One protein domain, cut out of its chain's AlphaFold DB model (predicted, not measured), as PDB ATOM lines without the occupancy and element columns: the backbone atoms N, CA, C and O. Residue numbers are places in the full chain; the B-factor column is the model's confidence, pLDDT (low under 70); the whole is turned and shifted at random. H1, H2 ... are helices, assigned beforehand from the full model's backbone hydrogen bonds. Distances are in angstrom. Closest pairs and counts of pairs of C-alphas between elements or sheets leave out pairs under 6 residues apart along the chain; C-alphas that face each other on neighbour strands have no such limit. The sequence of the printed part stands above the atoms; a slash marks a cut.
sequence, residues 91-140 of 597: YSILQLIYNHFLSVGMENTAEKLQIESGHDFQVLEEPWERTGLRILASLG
ATOM      1  N   TYR A  91     149.847  97.573 135.859       81.12
ATOM      2  CA  TYR A  91     151.193  97.572 136.420       81.12
ATOM      3  C   TYR A  91     152.294  97.620 135.348       81.12
ATOM      4  O   TYR A  91     153.197  98.434 135.455       81.12
ATOM      5  N   SER A  92     152.214  96.809 134.291       80.25
ATOM      6  CA  SER A  92     153.206  96.767 133.207       80.25
ATOM      7  C   SER A  92     153.266  98.067 132.404       80.25
ATOM      8  O   SER A  92     154.352  98.499 132.029       80.25
ATOM      9  N   ILE A  93     152.124  98.719 132.168       80.69
ATOM     10  CA  ILE A  93     152.095 100.034 131.507       80.69
ATOM     11  C   ILE A  93     152.751 101.082 132.407       80.69
ATOM     12  O   ILE A  93     153.631 101.817 131.966       80.69
ATOM     13  N   LEU A  94     152.362 101.122 133.684       87.12
ATOM     14  CA  LEU A  94     152.938 102.060 134.644       87.12
ATOM     15  C   LEU A  94     154.439 101.817 134.854       87.12
ATOM     16  O   LEU A  94     155.191 102.777 134.952       87.12
ATOM     17  N   GLN A  95     154.887 100.563 134.816       90.25
ATOM     18  CA  GLN A  95     156.295 100.171 134.869       90.25
ATOM     19  C   GLN A  95     157.091 100.693 133.660       90.25
ATOM     20  O   GLN A  95     158.215 101.164 133.822       90.25
ATOM     21  N   LEU A  96     156.518 100.636 132.451       89.75
ATOM     22  CA  LEU A  96     157.138 101.197 131.245       89.75
ATOM     23  C   LEU A  96     157.219 102.729 131.308       89.75
ATOM     24  O   LEU A  96     158.243 103.300 130.938       89.75
ATOM     25  N   ILE A  97     156.167 103.385 131.807       90.75
ATOM     26  CA  ILE A  97     156.129 104.842 132.009       90.75
ATOM     27  C   ILE A  97     157.154 105.267 133.068       90.75
ATOM     28  O   ILE A  97     157.916 106.204 132.843       90.75
ATOM     29  N   TYR A  98     157.209 104.551 134.191       93.81
ATOM     30  CA  TYR A  98     158.162 104.782 135.273       93.81
ATOM     31  C   TYR A  98     159.609 104.708 134.771       93.81
ATOM     32  O   TYR A  98     160.371 105.657 134.949       93.81
ATOM     33  N   ASN A  99     159.967 103.632 134.060       92.50
ATOM     34  CA  ASN A  99     161.311 103.469 133.499       92.50
ATOM     35  C   ASN A  99     161.635 104.538 132.453       92.50
ATOM     36  O   ASN A  99     162.745 105.062 132.439       92.50
ATOM     37  N   HIS A 100     160.665 104.927 131.623       92.06
ATOM     38  CA  HIS A 100     160.864 106.014 130.670       92.06
ATOM     39  C   HIS A 100     161.164 107.350 131.366       92.06
ATOM     40  O   HIS A 100     162.097 108.048 130.966       92.06
ATOM     41  N   PHE A 101     160.425 107.695 132.426       92.06
ATOM     42  CA  PHE A 101     160.686 108.912 133.195       92.06
ATOM     43  C   PHE A 101     162.069 108.902 133.840       92.06
ATOM     44  O   PHE A 101     162.752 109.922 133.776       92.06
ATOM     45  N   LEU A 102     162.514 107.768 134.387       91.62
ATOM     46  CA  LEU A 102     163.876 107.642 134.907       91.62
ATOM     47  C   LEU A 102     164.924 107.844 133.805       91.62
ATOM     48  O   LEU A 102     165.816 108.675 133.957       91.62
ATOM     49  N   SER A 103     164.781 107.173 132.660       89.62
ATOM     50  CA  SER A 103     165.728 107.285 131.543       89.62
ATOM     51  C   SER A 103     165.822 108.691 130.940       89.62
ATOM     52  O   SER A 103     166.873 109.058 130.420       89.62
ATOM     53  N   VAL A 104     164.746 109.485 130.986       88.44
ATOM     54  CA  VAL A 104     164.723 110.882 130.507       88.44
ATOM     55  C   VAL A 104     165.168 111.876 131.600       88.44
ATOM     56  O   VAL A 104     165.328 113.065 131.330       88.44
ATOM     57  N   GLY A 105     165.426 111.408 132.828       89.62
ATOM     58  CA  GLY A 105     165.886 112.229 133.954       89.62
ATOM     59  C   GLY A 105     164.765 112.919 134.743       89.62
ATOM     60  O   GLY A 105     165.015 113.868 135.484       89.62
ATOM     61  N   MET A 106     163.516 112.465 134.607       92.94
ATOM     62  CA  MET A 106     162.339 112.965 135.332       92.94
ATOM     63  C   MET A 106     162.074 112.181 136.631       92.94
ATOM     64  O   MET A 106     160.949 111.749 136.896       92.94
ATOM     65  N   GLU A 107     163.097 112.026 137.472       94.00
ATOM     66  CA  GLU A 107     163.075 111.172 138.672       94.00
ATOM     67  C   GLU A 107     161.940 111.522 139.647       94.00
ATOM     68  O   GLU A 107     161.169 110.652 140.042       94.00
ATOM     69  N   ASN A 108     161.734 112.811 139.932       92.88
ATOM     70  CA  ASN A 108     160.660 113.273 140.823       92.88
ATOM     71  C   ASN A 108     159.252 112.906 140.318       92.88
ATOM     72  O   ASN A 108     158.311 112.794 141.103       92.88
ATOM     73  N   THR A 109     159.075 112.775 138.999       93.12
ATOM     74  CA  THR A 109     157.784 112.400 138.399       93.12
ATOM     75  C   THR A 109     157.584 110.892 138.471       93.12
ATOM     76  O   THR A 109     156.485 110.439 138.782       93.12
ATOM     77  N   ALA A 110     158.654 110.119 138.258       92.69
ATOM     78  CA  ALA A 110     158.653 108.674 138.462       92.69
ATOM     79  C   ALA A 110     158.352 108.315 139.930       92.69
ATOM     80  O   ALA A 110     157.509 107.461 140.193       92.69
ATOM     81  N   GLU A 111     158.962 109.019 140.887       93.75
ATOM     82  CA  GLU A 111     158.733 108.813 142.321       93.75
ATOM     83  C   GLU A 111     157.287 109.139 142.720       93.75
ATOM     84  O   GLU A 111     156.626 108.343 143.387       93.75
ATOM     85  N   LYS A 112     156.738 110.264 142.240       94.25
ATOM     86  CA  LYS A 112     155.318 110.591 142.449       94.25
ATOM     87  C   LYS A 112     154.389 109.541 141.852       94.25
ATOM     88  O   LYS A 112     153.434 109.152 142.514       94.25
ATOM     89  N   LEU A 113     154.684 109.040 140.650       91.50
ATOM     90  CA  LEU A 113     153.916 107.964 140.026       91.50
ATOM     91  C   LEU A 113     153.927 106.694 140.891       91.50
ATOM     92  O   LEU A 113     152.887 106.058 141.054       91.50
ATOM     93  N   GLN A 114     155.077 106.336 141.467       92.19
ATOM     94  CA  GLN A 114     155.218 105.198 142.379       92.19
ATOM     95  C   GLN A 114     154.361 105.383 143.642       92.19
ATOM     96  O   GLN A 114     153.579 104.500 143.997       92.19
ATOM     97  N   ILE A 115     154.435 106.565 144.264       93.38
ATOM     98  CA  ILE A 115     153.667 106.913 145.469       93.38
ATOM     99  C   ILE A 115     152.159 106.901 145.192       93.38
ATOM    100  O   ILE A 115     151.396 106.298 145.943       93.38
ATOM    101  N   GLU A 116     151.719 107.557 144.119       90.50
ATOM    102  CA  GLU A 116     150.297 107.705 143.792       90.50
ATOM    103  C   GLU A 116     149.668 106.397 143.304       90.50
ATOM    104  O   GLU A 116     148.500 106.130 143.588       90.50
ATOM    105  N   SER A 117     150.427 105.567 142.584       86.31
ATOM    106  CA  SER A 117     149.939 104.265 142.117       86.31
ATOM    107  C   SER A 117     149.961 103.181 143.199       86.31
ATOM    108  O   SER A 117     149.261 102.180 143.051       86.31
ATOM    109  N   GLY A 118     150.735 103.365 144.276       86.88
ATOM    110  CA  GLY A 118     150.900 102.376 145.346       86.88
ATOM    111  C   GLY A 118     151.612 101.095 144.896       86.88
ATOM    112  O   GLY A 118     151.456 100.048 145.526       86.88
ATOM    113  N   HIS A 119     152.348 101.154 143.786       88.12
ATOM    114  CA  HIS A 119     153.069 100.029 143.204       88.12
ATOM    115  C   HIS A 119     154.572 100.240 143.322       88.12
ATOM    116  O   HIS A 119     155.057 101.320 143.022       88.12
ATOM    117  N   ASP A 120     155.312  99.188 143.671       90.88
ATOM    118  CA  ASP A 120     156.772  99.204 143.595       90.88
ATOM    119  C   ASP A 120     157.225  98.790 142.195       90.88
ATOM    120  O   ASP A 120     156.995  97.658 141.754       90.88
ATOM    121  N   PHE A 121     157.846  99.729 141.486       93.00
ATOM    122  CA  PHE A 121     158.360  99.518 140.137       93.00
ATOM    123  C   PHE A 121     159.839  99.120 140.169       93.00
ATOM    124  O   PHE A 121     160.619  99.595 140.993       93.00
ATOM    125  N   GLN A 122     160.242  98.234 139.259       91.62
ATOM    126  CA  GLN A 122     161.641  97.848 139.083       91.62
ATOM    127  C   GLN A 122     162.388  98.924 138.298       91.62
ATOM    128  O   GLN A 122     161.960  99.283 137.208       91.62
ATOM    129  N   VAL A 123     163.520  99.402 138.807       90.44
ATOM    130  CA  VAL A 123     164.377 100.340 138.072       90.44
ATOM    131  C   VAL A 123     165.153  99.574 137.000       90.44
ATOM    132  O   VAL A 123     165.977  98.719 137.325       90.44
ATOM    133  N   LEU A 124     164.893  99.874 135.727       87.75
ATOM    134  CA  LEU A 124     165.680  99.370 134.601       87.75
ATOM    135  C   LEU A 124     166.505 100.510 134.004       87.75
ATOM    136  O   LEU A 124     165.955 101.520 133.571       87.75
ATOM    137  N   GLU A 125     167.826 100.340 133.956       82.62
ATOM    138  CA  GLU A 125     168.714 101.278 133.270       82.62
ATOM    139  C   GLU A 125     168.594 101.088 131.751       82.62
ATOM    140  O   GLU A 125     169.281 100.267 131.142       82.62
ATOM    141  N   GLU A 126     167.696 101.850 131.132       81.75
ATOM    142  CA  GLU A 126     167.562 101.919 129.678       81.75
ATOM    143  C   GLU A 126     168.120 103.250 129.150       81.75
ATOM    144  O   GLU A 126     167.869 104.307 129.741       81.75
ATOM    145  N   PRO A 127     168.842 103.260 128.015       82.06
ATOM    146  CA  PRO A 127     169.207 104.511 127.365       82.06
ATOM    147  C   PRO A 127     167.938 105.216 126.861       82.06
ATOM    148  O   PRO A 127     167.080 104.588 126.238       82.06
ATOM    149  N   TRP A 128     167.835 106.533 127.073       78.62
ATOM    150  CA  TRP A 128     166.633 107.332 126.769       78.62
ATOM    151  C   TRP A 128     166.129 107.193 125.314       78.62
ATOM    152  O   TRP A 128     164.931 107.295 125.031       78.62
ATOM    153  N   GLU A 129     167.036 106.907 124.375       73.75
ATOM    154  CA  GLU A 129     166.733 106.693 122.955       73.75
ATOM    155  C   GLU A 129     166.030 105.366 122.656       73.75
ATOM    156  O   GLU A 129     165.405 105.238 121.605       73.75
ATOM    157  N   ARG A 130     166.114 104.383 123.559       77.44
ATOM    158  CA  ARG A 130     165.638 103.008 123.335       77.44
ATOM    159  C   ARG A 130     164.812 102.457 124.491       77.44
ATOM    160  O   ARG A 130     164.806 101.254 124.718       77.44
ATOM    161  N   THR A 131     164.126 103.328 125.218       82.62
ATOM    162  CA  THR A 131     163.193 102.873 126.256       82.62
ATOM    163  C   THR A 131     162.082 102.024 125.645       82.62
ATOM    164  O   THR A 131     161.613 102.316 124.537       82.62
ATOM    165  N   GLY A 132     161.625 101.000 126.369       75.94
ATOM    166  CA  GLY A 132     160.565 100.108 125.886       75.94
ATOM    167  C   GLY A 132     159.301 100.863 125.452       75.94
ATOM    168  O   GLY A 132     158.738 100.576 124.397       75.94
ATOM    169  N   LEU A 133     158.911 101.904 126.202       81.62
ATOM    170  CA  LEU A 133     157.767 102.760 125.871       81.62
ATOM    171  C   LEU A 133     157.954 103.505 124.541       81.62
ATOM    172  O   LEU A 133     157.038 103.546 123.726       81.62
ATOM    173  N   ARG A 134     159.143 104.069 124.298       74.19
ATOM    174  CA  ARG A 134     159.441 104.804 123.061       74.19
ATOM    175  C   ARG A 134     159.499 103.878 121.853       74.19
ATOM    176  O   ARG A 134     159.020 104.258 120.791       74.19
ATOM    177  N   ILE A 135     160.052 102.676 122.016       71.88
ATOM    178  CA  ILE A 135     160.058 101.656 120.962       71.88
ATOM    179  C   ILE A 135     158.616 101.285 120.610       71.88
ATOM    180  O   ILE A 135     158.248 101.348 119.442       71.88
ATOM    181  N   LEU A 136     157.782 100.984 121.607       71.69
ATOM    182  CA  LEU A 136     156.372 100.650 121.389       71.69
ATOM    183  C   LEU A 136     155.595 101.802 120.737       71.69
ATOM    184  O   LEU A 136     154.874 101.571 119.772       71.69
ATOM    185  N   ALA A 137     155.800 103.042 121.187       69.12
ATOM    186  CA  ALA A 137     155.199 104.218 120.562       69.12
ATOM    187  C   ALA A 137     155.673 104.401 119.108       69.12
ATOM    188  O   ALA A 137     154.862 104.671 118.230       69.12
ATOM    189  N   SER A 138     156.960 104.182 118.821       60.16
ATOM    190  CA  SER A 138     157.508 104.276 117.457       60.16
ATOM    191  C   SER A 138     157.057 103.156 116.519       60.16
ATOM    192  O   SER A 138     157.140 103.308 115.307       60.16
ATOM    193  N   LEU A 139     156.600 102.028 117.069       56.28
ATOM    194  CA  LEU A 139     155.982 100.956 116.290       56.28
ATOM    195  C   LEU A 139     154.523 101.280 115.945       56.28
ATOM    196  O   LEU A 139     154.025 100.786 114.940       56.28
ATOM    197  N   GLY A 140     153.852 102.089 116.770       53.19
ATOM    198  CA  GLY A 140     152.459 102.493 116.574       53.19
ATOM    199  C   GLY A 140     152.261 103.796 115.794       53.19
ATOM    200  O   GLY A 140     151.147 104.049 115.353       53.19
TER     201      GLY A 140
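Overview. This is residues 91 to 140 of the 597 residues of the protein "RasGEF domain containing protein" of Trichomonas vaginalis (UniProt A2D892). Look first for a helical hairpin, H1 and H2 side by side, with the short H3 crosswise on the opposite side of H1, which is the middle helix. A long link, residues 118 to 131, loops past H1 from H2 to H3. The printed part has 50 residues with three named helices in the order H1, H2, H3 and no named strand; it is all helix and compact, with a radius of gyration of the C-alphas of 10.4 A and spans of 29 by 20 by 14 A.

Arrangement. Start at H1, residues 91 to 103; with residues 97 to 102 alone it touches H2, residues 107 to 117, at a shallow tilt of 16 degrees, opposite ways. Their closest C-alphas, of Tyr 98 and Ala 110, are 5.1 A apart. With residues 96 to 100 alone H1 touches H3, residues 132 to 140, about perpendicular at 74 degrees; the closest C-alphas, of Leu 96 and Leu 133, are 5.6 A apart. H2 and H3 are apart. In H1, H2 and H3 every O i to N i+4 pair is within hydrogen-bond range.

Along the chain. Find C-alpha 91 at (151.193, 97.572, 136.420), from which H1 runs 18.1 A. H2 runs 15.2 A from C-alpha 107, and H3 12.6 A to C-alpha 140 at (152.459, 102.493, 116.574).

Size, cuts and confidence. The C-alphas farthest apart, of Ile 115 and Leu 139, are 29.9 A apart. The printed part has no cut; the link from H1 to H2 is tight, that from H2 to H3 long. Look at residues 137 to 140 for pLDDT under 70.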